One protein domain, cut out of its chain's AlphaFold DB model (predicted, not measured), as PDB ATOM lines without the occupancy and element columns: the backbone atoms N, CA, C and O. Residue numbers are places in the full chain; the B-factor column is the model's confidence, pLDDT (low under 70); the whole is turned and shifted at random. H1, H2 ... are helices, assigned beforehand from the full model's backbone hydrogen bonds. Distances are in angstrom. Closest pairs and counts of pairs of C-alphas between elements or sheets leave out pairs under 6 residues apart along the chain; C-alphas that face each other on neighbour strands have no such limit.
ATOM      1  N   ALA A  10      90.350 139.665 102.774       88.62
ATOM      2  CA  ALA A  10      89.777 138.402 102.336       88.62
ATOM      3  C   ALA A  10      88.601 138.637 101.379       88.62
ATOM      4  O   ALA A  10      88.561 138.029 100.307       88.62
ATOM      5  N   THR A  11      87.715 139.589 101.687       90.00
ATOM      6  CA  THR A  11      86.645 140.017 100.774       90.00
ATOM      7  C   THR A  11      87.216 140.472  99.428       90.00
ATOM      8  O   THR A  11      86.737 140.064  98.365       90.00
ATOM      9  N   VAL A  12      88.267 141.302  99.444       91.19
ATOM     10  CA  VAL A  12      88.908 141.807  98.217       91.19
ATOM     11  C   VAL A  12      89.550 140.672  97.418       91.19
ATOM     12  O   VAL A  12      89.390 140.616  96.193       91.19
ATOM     13  N   ALA A  13      90.253 139.759  98.089       92.44
ATOM     14  CA  ALA A  13      90.909 138.624  97.453       92.44
ATOM     15  C   ALA A  13      89.895 137.681  96.793       92.44
ATOM     16  O   ALA A  13      90.060 137.360  95.614       92.44
ATOM     17  N   LEU A  14      88.817 137.314  97.493       94.50
ATOM     18  CA  LEU A  14      87.739 136.485  96.945       94.50
ATOM     19  C   LEU A  14      87.075 137.151  95.744       94.50
ATOM     20  O   LEU A  14      86.967 136.535  94.685       94.50
ATOM     21  N   LYS A  15      86.699 138.430  95.859       94.12
ATOM     22  CA  LYS A  15      86.092 139.173  94.746       94.12
ATOM     23  C   LYS A  15      87.002 139.192  93.516       94.12
ATOM     24  O   LYS A  15      86.549 138.971  92.394       94.12
ATOM     25  N   THR A  16      88.294 139.437  93.719       95.38
ATOM     26  CA  THR A  16      89.282 139.452  92.630       95.38
ATOM     27  C   THR A  16      89.441 138.065  92.013       95.38
ATOM     28  O   THR A  16      89.470 137.930  90.790       95.38
ATOM     29  N   PHE A  17      89.489 137.031  92.848       96.50
ATOM     30  CA  PHE A  17      89.577 135.649  92.411       96.50
ATOM     31  C   PHE A  17      88.352 135.211  91.596       96.50
ATOM     32  O   PHE A  17      88.533 134.655  90.517       96.50
ATOM     33  N   PHE A  18      87.122 135.499  92.031       96.56
ATOM     34  CA  PHE A  18      85.920 135.131  91.272       96.56
ATOM     35  C   PHE A  18      85.831 135.859  89.925       96.56
ATOM     36  O   PHE A  18      85.423 135.263  88.926       96.56
ATOM     37  N   ASN A  19      86.298 137.110  89.853       96.38
ATOM     38  CA  ASN A  19      86.436 137.809  88.574       96.38
ATOM     39  C   ASN A  19      87.433 137.096  87.648       96.38
ATOM     40  O   ASN A  19      87.144 136.902  86.468       96.38
ATOM     41  N   LEU A  20      88.583 136.663  88.176       97.31
ATOM     42  CA  LEU A  20      89.554 135.878  87.413       97.31
ATOM     43  C   LEU A  20      88.974 134.527  86.969       97.31
ATOM     44  O   LEU A  20      89.119 134.156  85.808       97.31
ATOM     45  N   ALA A  21      88.287 133.813  87.859       97.44
ATOM     46  CA  ALA A  21      87.650 132.537  87.548       97.44
ATOM     47  C   ALA A  21      86.618 132.678  86.417       97.44
ATOM     48  O   ALA A  21      86.571 131.835  85.523       97.44
ATOM     49  N   SER A  22      85.858 133.777  86.410       96.75
ATOM     50  CA  SER A  22      84.931 134.127  85.331       96.75
ATOM     51  C   SER A  22      85.654 134.418  84.010       96.75
ATOM     52  O   SER A  22      85.296 133.853  82.975       96.75
ATOM     53  N   LEU A  23      86.737 135.209  84.031       95.75
ATOM     54  CA  LEU A  23      87.574 135.467  82.846       95.75
ATOM     55  C   LEU A  23      88.153 134.177  82.257       95.75
ATOM     56  O   LEU A  23      88.212 134.004  81.040       95.75
ATOM     57  N   TRP A  24      88.549 133.261  83.132       97.06
ATOM     58  CA  TRP A  24      89.025 131.932  82.787       97.06
ATOM     59  C   TRP A  24      87.908 130.924  82.513       97.06
ATOM     60  O   TRP A  24      88.219 129.788  82.175       97.06
ATOM     61  N   ARG A  25      86.628 131.298  82.605       96.94
ATOM     62  CA  ARG A  25      85.473 130.417  82.349       96.94
ATOM     63  C   ARG A  25      85.526 129.106  83.145       96.94
ATOM     64  O   ARG A  25      85.221 128.038  82.615       96.94
ATOM     65  N   LEU A  26      85.959 129.183  84.401       97.50
ATOM     66  CA  LEU A  26      86.024 128.023  85.284       97.50
ATOM     67  C   LEU A  26      84.623 127.601  85.738       97.50
ATOM     68  O   LEU A  26      83.751 128.440  85.953       97.50
ATOM     69  N   THR A  27      84.419 126.298  85.915       97.06
ATOM     70  CA  THR A  27      83.198 125.756  86.527       97.06
ATOM     71  C   THR A  27      83.287 125.802  88.049       97.06
ATOM     72  O   THR A  27      84.386 125.750  88.603       97.06
ATOM     73  N   ASP A  28      82.150 125.799  88.744       96.12
ATOM     74  CA  ASP A  28      82.124 125.782  90.214       96.12
ATOM     75  C   ASP A  28      82.947 124.629  90.803       96.12
ATOM     76  O   ASP A  28      83.702 124.829  91.750       96.12
ATOM     77  N   ASN A  29      82.915 123.441  90.189       95.81
ATOM     78  CA  ASN A  29      83.742 122.310  90.624       95.81
ATOM     79  C   ASN A  29      85.246 122.601  90.516       95.81
ATOM     80  O   ASN A  29      86.011 122.243  91.413       95.81
ATOM     81  N   GLN A  30      85.681 123.253  89.435       97.56
ATOM     82  CA  GLN A  30      87.078 123.657  89.269       97.56
ATOM     83  C   GLN A  30      87.456 124.725  90.292       97.56
ATOM     84  O   GLN A  30      88.509 124.631  90.915       97.56
ATOM     85  N   ILE A  31      86.580 125.705  90.510       97.62
ATOM     86  CA  ILE A  31      86.780 126.766  91.495       97.62
ATOM     87  C   ILE A  31      86.931 126.167  92.899       97.62
ATOM     88  O   ILE A  31      87.912 126.458  93.582       97.62
ATOM     89  N   LYS A  32      86.019 125.280  93.317       95.56
ATOM     90  CA  LYS A  32      86.094 124.598  94.617       95.56
ATOM     91  C   LYS A  32      87.385 123.801  94.769       95.56
ATOM     92  O   LYS A  32      88.008 123.878  95.822       95.56
ATOM     93  N   ASN A  33      87.818 123.077  93.737       96.62
ATOM     94  CA  ASN A  33      89.081 122.334  93.771       96.62
ATOM     95  C   ASN A  33      90.286 123.276  93.968       96.62
ATOM     96  O   ASN A  33      91.082 123.071  94.886       96.62
ATOM     97  N   LEU A  34      90.362 124.365  93.192       96.62
ATOM     98  CA  LEU A  34      91.433 125.362  93.303       96.62
ATOM     99  C   LEU A  34      91.480 126.041  94.679       96.62
ATOM    100  O   LEU A  34      92.568 126.356  95.165       96.62
ATOM    101  N   LEU A  35      90.321 126.225  95.316       94.31
ATOM    102  CA  LEU A  35      90.190 126.777  96.666       94.31
ATOM    103  C   LEU A  35      90.363 125.742  97.792       94.31
ATOM    104  O   LEU A  35      90.194 126.093  98.955       94.31
ATOM    105  N   GLY A  36      90.713 124.489  97.491       93.12
ATOM    106  CA  GLY A  36      90.989 123.479  98.519       93.12
ATOM    107  C   GLY A  36      89.771 122.683  98.999       93.12
ATOM    108  O   GLY A  36      89.795 122.151 100.100       93.12
ATOM    109  N   HIS A  37      88.739 122.544  98.165       93.75
ATOM    110  CA  HIS A  37      87.525 121.756  98.423       93.75
ATOM    111  C   HIS A  37      86.710 122.212  99.654       93.75
ATOM    112  O   HIS A  37      86.431 121.398 100.536       93.75
ATOM    113  N   PRO A  38      86.272 123.487  99.718       92.44
ATOM    114  CA  PRO A  38      85.348 123.928 100.763       92.44
ATOM    115  C   PRO A  38      84.012 123.163 100.698       92.44
ATOM    116  O   PRO A  38      83.612 122.659  99.637       92.44
ATOM    117  N   SER A  39      83.282 123.122 101.819       92.44
ATOM    118  CA  SER A  39      81.883 122.671 101.825       92.44
ATOM    119  C   SER A  39      81.016 123.571 100.934       92.44
ATOM    120  O   SER A  39      81.405 124.692 100.599       92.44
ATOM    121  N   ASP A  40      79.845 123.084 100.517       93.00
ATOM    122  CA  ASP A  40      78.921 123.872  99.684       93.00
ATOM    123  C   ASP A  40      78.490 125.172 100.375       93.00
ATOM    124  O   ASP A  40      78.528 126.228  99.750       93.00
ATOM    125  N   ASP A  41      78.186 125.120 101.674       91.12
ATOM    126  CA  ASP A  41      77.774 126.296 102.448       91.12
ATOM    127  C   ASP A  41      78.869 127.372 102.492       91.12
ATOM    128  O   ASP A  41      78.601 128.550 102.247       91.12
ATOM    129  N   ILE A  42      80.124 126.965 102.735       90.81
ATOM    130  CA  ILE A  42      81.277 127.878 102.735       90.81
ATOM    131  C   ILE A  42      81.490 128.459 101.333       90.81
ATOM    132  O   ILE A  42      81.743 129.654 101.187       90.81
ATOM    133  N   PHE A  43      81.367 127.632 100.294       92.69
ATOM    134  CA  PHE A  43      81.540 128.081  98.918       92.69
ATOM    135  C   PHE A  43      80.485 129.115  98.505       92.69
ATOM    136  O   PHE A  43      80.842 130.153  97.950       92.69
ATOM    137  N   ILE A  44      79.210 128.875  98.829       91.75
ATOM    138  CA  ILE A  44      78.105 129.809  98.563       91.75
ATOM    139  C   ILE A  44      78.312 131.120  99.329       91.75
ATOM    140  O   ILE A  44      78.152 132.201  98.761       91.75
ATOM    141  N   MET A  45      78.723 131.046 100.599       89.81
ATOM    142  CA  MET A  45      79.062 132.231 101.391       89.81
ATOM    143  C   MET A  45      80.168 133.055 100.718       89.81
ATOM    144  O   MET A  45      80.035 134.271 100.568       89.81
ATOM    145  N   TRP A  46      81.239 132.406 100.255       92.19
ATOM    146  CA  TRP A  46      82.327 133.081  99.547       92.19
ATOM    147  C   TRP A  46      81.886 133.689  98.213       92.19
ATOM    148  O   TRP A  46      82.315 134.799  97.899       92.19
ATOM    149  N   GLN A  47      81.024 133.010  97.447       90.38
ATOM    150  CA  GLN A  47      80.467 133.538  96.193       90.38
ATOM    151  C   GLN A  47      79.662 134.823  96.411       90.38
ATOM    152  O   GLN A  47      79.756 135.749  95.605       90.38
ATOM    153  N   ASN A  48      78.920 134.907  97.515       87.88
ATOM    154  CA  ASN A  48      78.179 136.114  97.881       87.88
ATOM    155  C   ASN A  48      79.089 137.235  98.397       87.88
ATOM    156  O   ASN A  48      78.646 138.372  98.540       87.88
ATOM    157  N   THR A  49      80.369 136.944  98.656       75.56
ATOM    158  CA  THR A  49      81.341 137.868  99.262       75.56
ATOM    159  C   THR A  49      80.879 138.462 100.601       75.56
ATOM    160  O   THR A  49      81.452 139.441 101.071       75.56
ATOM    161  N   ASP A  50      79.886 137.835 101.239       69.56
ATOM    162  CA  ASP A  50      79.394 138.148 102.581       69.56
ATOM    163  C   ASP A  50      80.351 137.536 103.616       69.56
ATOM    164  O   ASP A  50      80.028 136.581 104.322       69.56
ATOM    165  N   THR A  51      81.593 138.023 103.674       60.12
ATOM    166  CA  THR A  51      82.575 137.493 104.626       60.12
ATOM    167  C   THR A  51      82.547 138.283 105.928       60.12
ATOM    168  O   THR A  51      83.075 139.386 106.007       60.12
ATOM    169  N   SER A  52      81.954 137.691 106.969       52.66
ATOM    170  CA  SER A  52      82.227 138.057 108.371       52.66
ATOM    171  C   SER A  52      83.159 137.055 109.075       52.66
ATOM    172  O   SER A  52      83.570 137.287 110.210       52.66
ATOM    173  N   GLU A  53      83.526 135.965 108.388       60.06
ATOM    174  CA  GLU A  53      84.378 134.883 108.890       60.06
ATOM    175  C   GLU A  53      85.699 134.747 108.118       60.06
ATOM    176  O   GLU A  53      85.801 135.051 106.928       60.06
ATOM    177  N   VAL A  54      86.712 134.269 108.844       65.44
ATOM    178  CA  VAL A  54      88.114 134.149 108.432       65.44
ATOM    179  C   VAL A  54      88.251 133.174 107.260       65.44
ATOM    180  O   VAL A  54      88.107 131.963 107.420       65.44
ATOM    181  N   VAL A  55      88.587 133.694 106.079       85.50
ATOM    182  CA  VAL A  55      89.155 132.876 104.999       85.50
ATOM    183  C   VAL A  55      90.497 132.337 105.486       85.50
ATOM    184  O   VAL A  55      91.352 133.110 105.915       85.50
ATOM    185  N   ALA A  56      90.676 131.017 105.442       88.62
ATOM    186  CA  ALA A  56      91.898 130.382 105.913       88.62
ATOM    187  C   ALA A  56      93.133 130.845 105.115       88.62
ATOM    188  O   ALA A  56      93.057 131.110 103.910       88.62
ATOM    189  N   ASP A  57      94.289 130.911 105.780       90.19
ATOM    190  CA  ASP A  57      95.541 131.387 105.175       90.19
ATOM    191  C   ASP A  57      95.940 130.578 103.932       90.19
ATOM    192  O   ASP A  57      96.462 131.131 102.962       90.19
ATOM    193  N   ASP A  58      95.663 129.271 103.913       92.00
ATOM    194  CA  ASP A  58      95.968 128.416 102.767       92.00
ATOM    195  C   ASP A  58      95.133 128.791 101.530       92.00
ATOM    196  O   ASP A  58      95.653 128.791 100.411       92.00
ATOM    197  N   VAL A  59      93.876 129.196 101.724       93.50
ATOM    198  CA  VAL A  59      92.994 129.695 100.660       93.50
ATOM    199  C   VAL A  59      93.526 131.022 100.118       93.50
ATOM    200  O   VAL A  59      93.614 131.204  98.902       93.50
ATOM    201  N   MET A  60      93.968 131.924 100.998       94.38
ATOM    202  CA  MET A  60      94.581 133.197 100.598       94.38
ATOM    203  C   MET A  60      95.867 132.989  99.786       94.38
ATOM    204  O   MET A  60      96.067 133.647  98.761       94.38
ATOM    205  N   ILE A  61      96.716 132.037 100.185       95.06
ATOM    206  CA  ILE A  61      97.933 131.668  99.447       95.06
ATOM    207  C   ILE A  61      97.582 131.094  98.066       95.06
ATOM    208  O   ILE A  61      98.191 131.478  97.064       95.06
ATOM    209  N   ARG A  62      96.575 130.217  97.975       96.50
ATOM    210  CA  ARG A  62      96.094 129.665  96.694       96.50
ATOM    211  C   ARG A  62      95.602 130.763  95.755       96.50
ATOM    212  O   ARG A  62      96.014 130.794  94.595       96.50
ATOM    213  N   ILE A  63      94.789 131.694  96.258       96.38
ATOM    214  CA  ILE A  63      94.334 132.861  95.491       96.38
ATOM    215  C   ILE A  63      95.534 133.681  95.009       96.38
ATOM    216  O   ILE A  63      95.613 134.006  93.825       96.38
ATOM    217  N   SER A  64      96.499 133.966  95.889       96.75
ATOM    218  CA  SER A  64      97.709 134.719  95.539       96.75
ATOM    219  C   SER A  64      98.477 134.079  94.377       96.75
ATOM    220  O   SER A  64      98.829 134.770  93.420       96.75
ATOM    221  N   HIS A  65      98.663 132.755  94.392       97.06
ATOM    222  CA  HIS A  65      99.317 132.040  93.293       97.06
ATOM    223  C   HIS A  65      98.553 132.157  91.969       97.06
ATOM    224  O   HIS A  65      99.162 132.420  90.931       97.06
ATOM    225  N   LEU A  66      97.227 132.000  91.990       97.69
ATOM    226  CA  LEU A  66      96.397 132.078  90.782       97.69
ATOM    227  C   LEU A  66      96.410 133.488  90.179       97.69
ATOM    228  O   LEU A  66      96.560 133.643  88.965       97.69
ATOM    229  N   LEU A  67      96.347 134.519  91.026       97.75
ATOM    230  CA  LEU A  67      96.504 135.908  90.596       97.75
ATOM    231  C   LEU A  67      97.908 136.162  90.030       97.75
ATOM    232  O   LEU A  67      98.033 136.777  88.973       97.75
ATOM    233  N   GLY A  68      98.955 135.634  90.670       97.75
ATOM    234  CA  GLY A  68     100.334 135.736  90.191       97.75
ATOM    235  C   GLY A  68     100.536 135.111  88.808       97.75
ATOM    236  O   GLY A  68     101.163 135.725  87.942       97.75
ATOM    237  N   ILE A  69      99.942 133.937  88.560       96.94
ATOM    238  CA  ILE A  69      99.927 133.296  87.236       96.94
ATOM    239  C   ILE A  69      99.269 134.223  86.211       96.94
ATOM    240  O   ILE A  69      99.847 134.479  85.156       96.94
ATOM    241  N   HIS A  70      98.089 134.770  86.517       97.12
ATOM    242  CA  HIS A  70      97.397 135.684  85.610       97.12
ATOM    243  C   HIS A  70      98.219 136.947  85.306       97.12
ATOM    244  O   HIS A  70      98.339 137.342  84.144       97.12
ATOM    245  N   THR A  71      98.831 137.560  86.324       97.19
ATOM    246  CA  THR A  71      99.694 138.735  86.149       97.19
ATOM    247  C   THR A  71     100.888 138.420  85.251       97.19
ATOM    248  O   THR A  71     101.145 139.173  84.313       97.19
ATOM    249  N   ALA A  72     101.569 137.292  85.470       97.75
ATOM    250  CA  ALA A  72     102.682 136.868  84.625       97.75
ATOM    251  C   ALA A  72     102.243 136.642  83.167       97.75
ATOM    252  O   ALA A  72     102.905 137.109  82.239       97.75
ATOM    253  N   LEU A  73     101.095 135.991  82.950       96.81
ATOM    254  CA  LEU A  73     100.551 135.772  81.608       96.81
ATOM    255  C   LEU A  73     100.247 137.089  80.890       96.81
ATOM    256  O   LEU A  73     100.575 137.219  79.716       96.81
ATOM    257  N   LYS A  74      99.684 138.085  81.583       95.81
ATOM    258  CA  LYS A  74      99.422 139.413  81.003       95.81
ATOM    259  C   LYS A  74     100.685 140.192  80.641       95.81
ATOM    260  O   LYS A  74     100.630 141.036  79.753       95.81
ATOM    261  N   THR A  75     101.805 139.945  81.316       97.12
ATOM    262  CA  THR A  75     103.098 140.541  80.944       97.12
ATOM    263  C   THR A  75     103.680 139.888  79.692       97.12
ATOM    264  O   THR A  75     104.332 140.558  78.896       97.12
ATOM    265  N   LEU A  76     103.457 138.584  79.517       96.38
ATOM    266  CA  LEU A  76     104.068 137.792  78.447       96.38
ATOM    267  C   LEU A  76     103.219 137.718  77.172       96.38
ATOM    268  O   LEU A  76     103.759 137.491  76.090       96.38
ATOM    269  N   LEU A  77     101.899 137.851  77.290       95.25
ATOM    270  CA  LEU A  77     100.941 137.558  76.230       95.25
ATOM    271  C   LEU A  77      99.981 138.728  76.004       95.25
ATOM    272  O   LEU A  77      99.726 139.538  76.891       95.25
ATOM    273  N   ASN A  78      99.374 138.770  74.815       95.00
ATOM    274  CA  ASN A  78      98.207 139.625  74.599       95.00
ATOM    275  C   ASN A  78      97.025 139.163  75.467       95.00
ATOM    276  O   ASN A  78      96.937 137.997  75.853       95.00
ATOM    277  N   GLU A  79      96.093 140.079  75.725       89.44
ATOM    278  CA  GLU A  79      94.969 139.872  76.643       89.44
ATOM    279  C   GLU A  79      94.146 138.615  76.322       89.44
ATOM    280  O   GLU A  79      93.930 137.776  77.195       89.44
ATOM    281  N   ALA A  80      93.765 138.425  75.055       89.94
ATOM    282  CA  ALA A  80      93.009 137.248  74.633       89.94
ATOM    283  C   ALA A  80      93.780 135.943  74.900       89.94
ATOM    284  O   ALA A  80      93.219 134.957  75.374       89.94
ATOM    285  N   SER A  81      95.086 135.936  74.636       92.12
ATOM    286  CA  SER A  81      95.929 134.763  74.867       92.12
ATOM    287  C   SER A  81      96.153 134.496  76.352       92.12
ATOM    288  O   SER A  81      96.192 133.332  76.732       92.12
ATOM    289  N   ALA A  82      96.256 135.532  77.188       91.00
ATOM    290  CA  ALA A  82      96.430 135.392  78.633       91.00
ATOM    291  C   ALA A  82      95.221 134.723  79.312       91.00
ATOM    292  O   ALA A  82      95.398 133.948  80.252       91.00
ATOM    293  N   HIS A  83      94.004 134.981  78.825       91.50
ATOM    294  CA  HIS A  83      92.790 134.346  79.348       91.50
ATOM    295  C   HIS A  83      92.647 132.885  78.899       91.50
ATOM    296  O   HIS A  83      92.267 132.031  79.693       91.50
ATOM    297  N   GLU A  84      92.997 132.575  77.650       93.62
ATOM    298  CA  GLU A  84      92.828 131.225  77.091       93.62
ATOM    299  C   GLU A  84      93.991 130.275  77.419       93.62
ATOM    300  O   GLU A  84      93.861 129.061  77.270       93.62
ATOM    301  N   TRP A  85      95.153 130.799  77.828       95.94
ATOM    302  CA  TRP A  85      96.385 130.011  77.940       95.94
ATOM    303  C   TRP A  85      96.243 128.797  78.859       95.94
ATOM    304  O   TRP A  85      96.712 127.718  78.504       95.94
ATOM    305  N   ILE A  86      95.557 128.943  79.997       96.25
ATOM    306  CA  ILE A  86      95.447 127.862  80.984       96.25
ATOM    307  C   ILE A  86      94.672 126.643  80.463       96.25
ATOM    308  O   ILE A  86      94.875 125.544  80.973       96.25
ATOM    309  N   HIS A  87      93.825 126.824  79.444       96.12
ATOM    310  CA  HIS A  87      93.019 125.767  78.826       96.12
ATOM    311  C   HIS A  87      93.734 125.060  77.682       96.12
ATOM    312  O   HIS A  87      93.387 123.932  77.339       96.12
ATOM    313  N   LYS A  88      94.727 125.706  77.069       94.88
ATOM    314  CA  LYS A  88      95.421 125.149  75.909       94.88
ATOM    315  C   LYS A  88      96.319 123.994  76.331       94.88
ATOM    316  O   LYS A  88      97.093 124.113  77.280       94.88
ATOM    317  N   ASN A  89      96.266 122.908  75.565       92.50
ATOM    318  CA  ASN A  89      97.245 121.833  75.676       92.50
ATOM    319  C   ASN A  89      98.650 122.397  75.474       92.50
ATOM    320  O   ASN A  89      98.892 123.177  74.547       92.50
ATOM    321  N   ASN A  90      99.570 121.990  76.340       91.19
ATOM    322  CA  ASN A  90     100.933 122.476  76.323       91.19
ATOM    323  C   ASN A  90     101.909 121.302  76.175       91.19
ATOM    324  O   ASN A  90     101.983 120.411  77.017       91.19
ATOM    325  N   ASN A  91     102.670 121.317  75.080       89.69
ATOM    326  CA  ASN A  91     103.632 120.264  74.746       89.69
ATOM    327  C   ASN A  91     104.992 120.442  75.433       89.69
ATOM    328  O   ASN A  91     105.882 119.618  75.232       89.69
ATOM    329  N   ALA A  92     105.194 121.503  76.221       88.81
ATOM    330  CA  ALA A  92     106.401 121.613  77.027       88.81
ATOM    331  C   ALA A  92     106.469 120.449  78.027       88.81
ATOM    332  O   ALA A  92     105.450 120.041  78.586       88.81
ATOM    333  N   ASN A  93     107.680 119.947  78.287       87.62
ATOM    334  CA  ASN A  93     107.907 118.748  79.106       87.62
ATOM    335  C   ASN A  93     107.204 118.785  80.470       87.62
ATOM    336  O   ASN A  93     106.744 117.749  80.942       87.62
ATOM    337  N   LEU A  94     107.095 119.971  81.080       86.25
ATOM    338  CA  LEU A  94     106.403 120.169  82.354       86.25
ATOM    339  C   LEU A  94     104.926 119.766  82.291       86.25
ATOM    340  O   LEU A  94     104.411 119.239  83.266       86.25
ATOM    341  N   PHE A  95     104.263 120.009  81.161       88.81
ATOM    342  CA  PHE A  95     102.829 119.805  81.007       88.81
ATOM    343  C   PHE A  95     102.471 118.481  80.324       88.81
ATOM    344  O   PHE A  95     101.309 118.097  80.314       88.81
ATOM    345  N   LYS A  96     103.441 117.741  79.768       88.88
ATOM    346  CA  LYS A  96     103.219 116.411  79.159       88.88
ATOM    347  C   LYS A  96     102.035 116.359  78.168       88.88
ATOM    348  O   LYS A  96     101.355 115.344  78.064       88.88
ATOM    349  N   GLY A  97     101.772 117.450  77.447       90.38
ATOM    350  CA  GLY A  97     100.674 117.542  76.482       90.38
ATOM    351  C   GLY A  97      99.304 117.896  77.073       90.38
ATOM    352  O   GLY A  97      98.365 118.087  76.302       90.38
ATOM    353  N   THR A  98      99.160 118.032  78.396       92.31
ATOM    354  CA  THR A  98      97.915 118.509  79.021       92.31
ATOM    355  C   THR A  98      97.927 120.028  79.193       92.31
ATOM    356  O   THR A  98      98.920 120.707  78.918       92.31
ATOM    357  N   SER A  99      96.799 120.593  79.618       95.00
ATOM    358  CA  SER A  99      96.696 122.023  79.899       95.00
ATOM    359  C   SER A  99      97.258 122.368  81.280       95.00
ATOM    360  O   SER A  99      97.383 121.507  82.156       95.00
ATOM    361  N   ALA A 100      97.583 123.644  81.497       95.12
ATOM    362  CA  ALA A 100      98.011 124.109  82.813       95.12
ATOM    363  C   ALA A 100      96.883 123.992  83.849       95.12
ATOM    364  O   ALA A 100      97.148 123.649  84.997       95.12
ATOM    365  N   LEU A 101      95.627 124.211  83.443       96.00
ATOM    366  CA  LEU A 101      94.465 124.034  84.310       96.00
ATOM    367  C   LEU A 101      94.353 122.589  84.816       96.00
ATOM    368  O   LEU A 101      94.087 122.391  85.997       96.00
ATOM    369  N   SER A 102      94.624 121.584  83.974       93.75
ATOM    370  CA  SER A 102      94.646 120.182  84.417       93.75
ATOM    371  C   SER A 102      95.643 119.953  85.558       93.75
ATOM    372  O   SER A 102      95.290 119.297  86.534       93.75
ATOM    373  N   TYR A 103      96.838 120.549  85.491       91.12
ATOM    374  CA  TYR A 103      97.821 120.474  86.580       91.12
ATOM    375  C   TYR A 103      97.349 121.187  87.846       91.12
ATOM    376  O   TYR A 103      97.487 120.644  88.939       91.12
ATOM    377  N   MET A 104      96.778 122.391  87.716       93.31
ATOM    378  CA  MET A 104      96.288 123.156  88.870       93.31
ATOM    379  C   MET A 104      95.177 122.416  89.627       93.31
ATOM    380  O   MET A 104      95.079 122.553  90.842       93.31
ATOM    381  N   LEU A 105      94.376 121.613  88.920       93.75
ATOM    382  CA  LEU A 105      93.292 120.803  89.486       93.75
ATOM    383  C   LEU A 105      93.762 119.465  90.091       93.75
ATOM    384  O   LEU A 105      92.929 118.652  90.494       93.75
ATOM    385  N   GLY A 106      95.075 119.212  90.140       80.00
ATOM    386  CA  GLY A 106      95.651 117.963  90.656       80.00
ATOM    387  C   GLY A 106      95.700 116.818  89.638       80.00
ATOM    388  O   GLY A 106      95.991 115.679  89.989       80.00
TER     389      GLY A 106
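This is residues 10 to 106 of the 111 residues of an uncharacterized protein of hydrothermal vent metagenome (UniProt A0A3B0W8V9). Long helix H4 crosses H1 along one side of an elongated body; H3 near one end and H5 near the other reach towards short H2 and H6 opposite. The printed part has 97 residues with six named helices, H1 to H6 in order, and is all helix. It is compact, with a radius of gyration of the C-alphas of 13.9 A, spanning 43 by 24 by 21 A.

H4, residues 57 to 76, runs 28.8 A from C-alpha 57 at (95.541, 131.387, 105.175) to C-alpha 76 at (104.068, 137.792, 78.447). H1 is residues 10 to 23, 19.8 A; H2 28 to 34; H3 40 to 47; H5 79 to 87; H6 100 to 104.

H4 touches H1 with residues 60 to 67 alone, at a steep tilt of 45 degrees; their closest C-alphas, Ile 63 and Phe 17, are 6.3 A apart. H5 touches H6, closest C-alphas Ile 86 and Ala 100, 4.9 A. H2 touches no helix. Every O i to N i+4 pair is within hydrogen-bond range except in H5, 3 of 5.

The printed part has no cut. The H5 to H6 link is long. Residues 50 to 54 have pLDDT under 70.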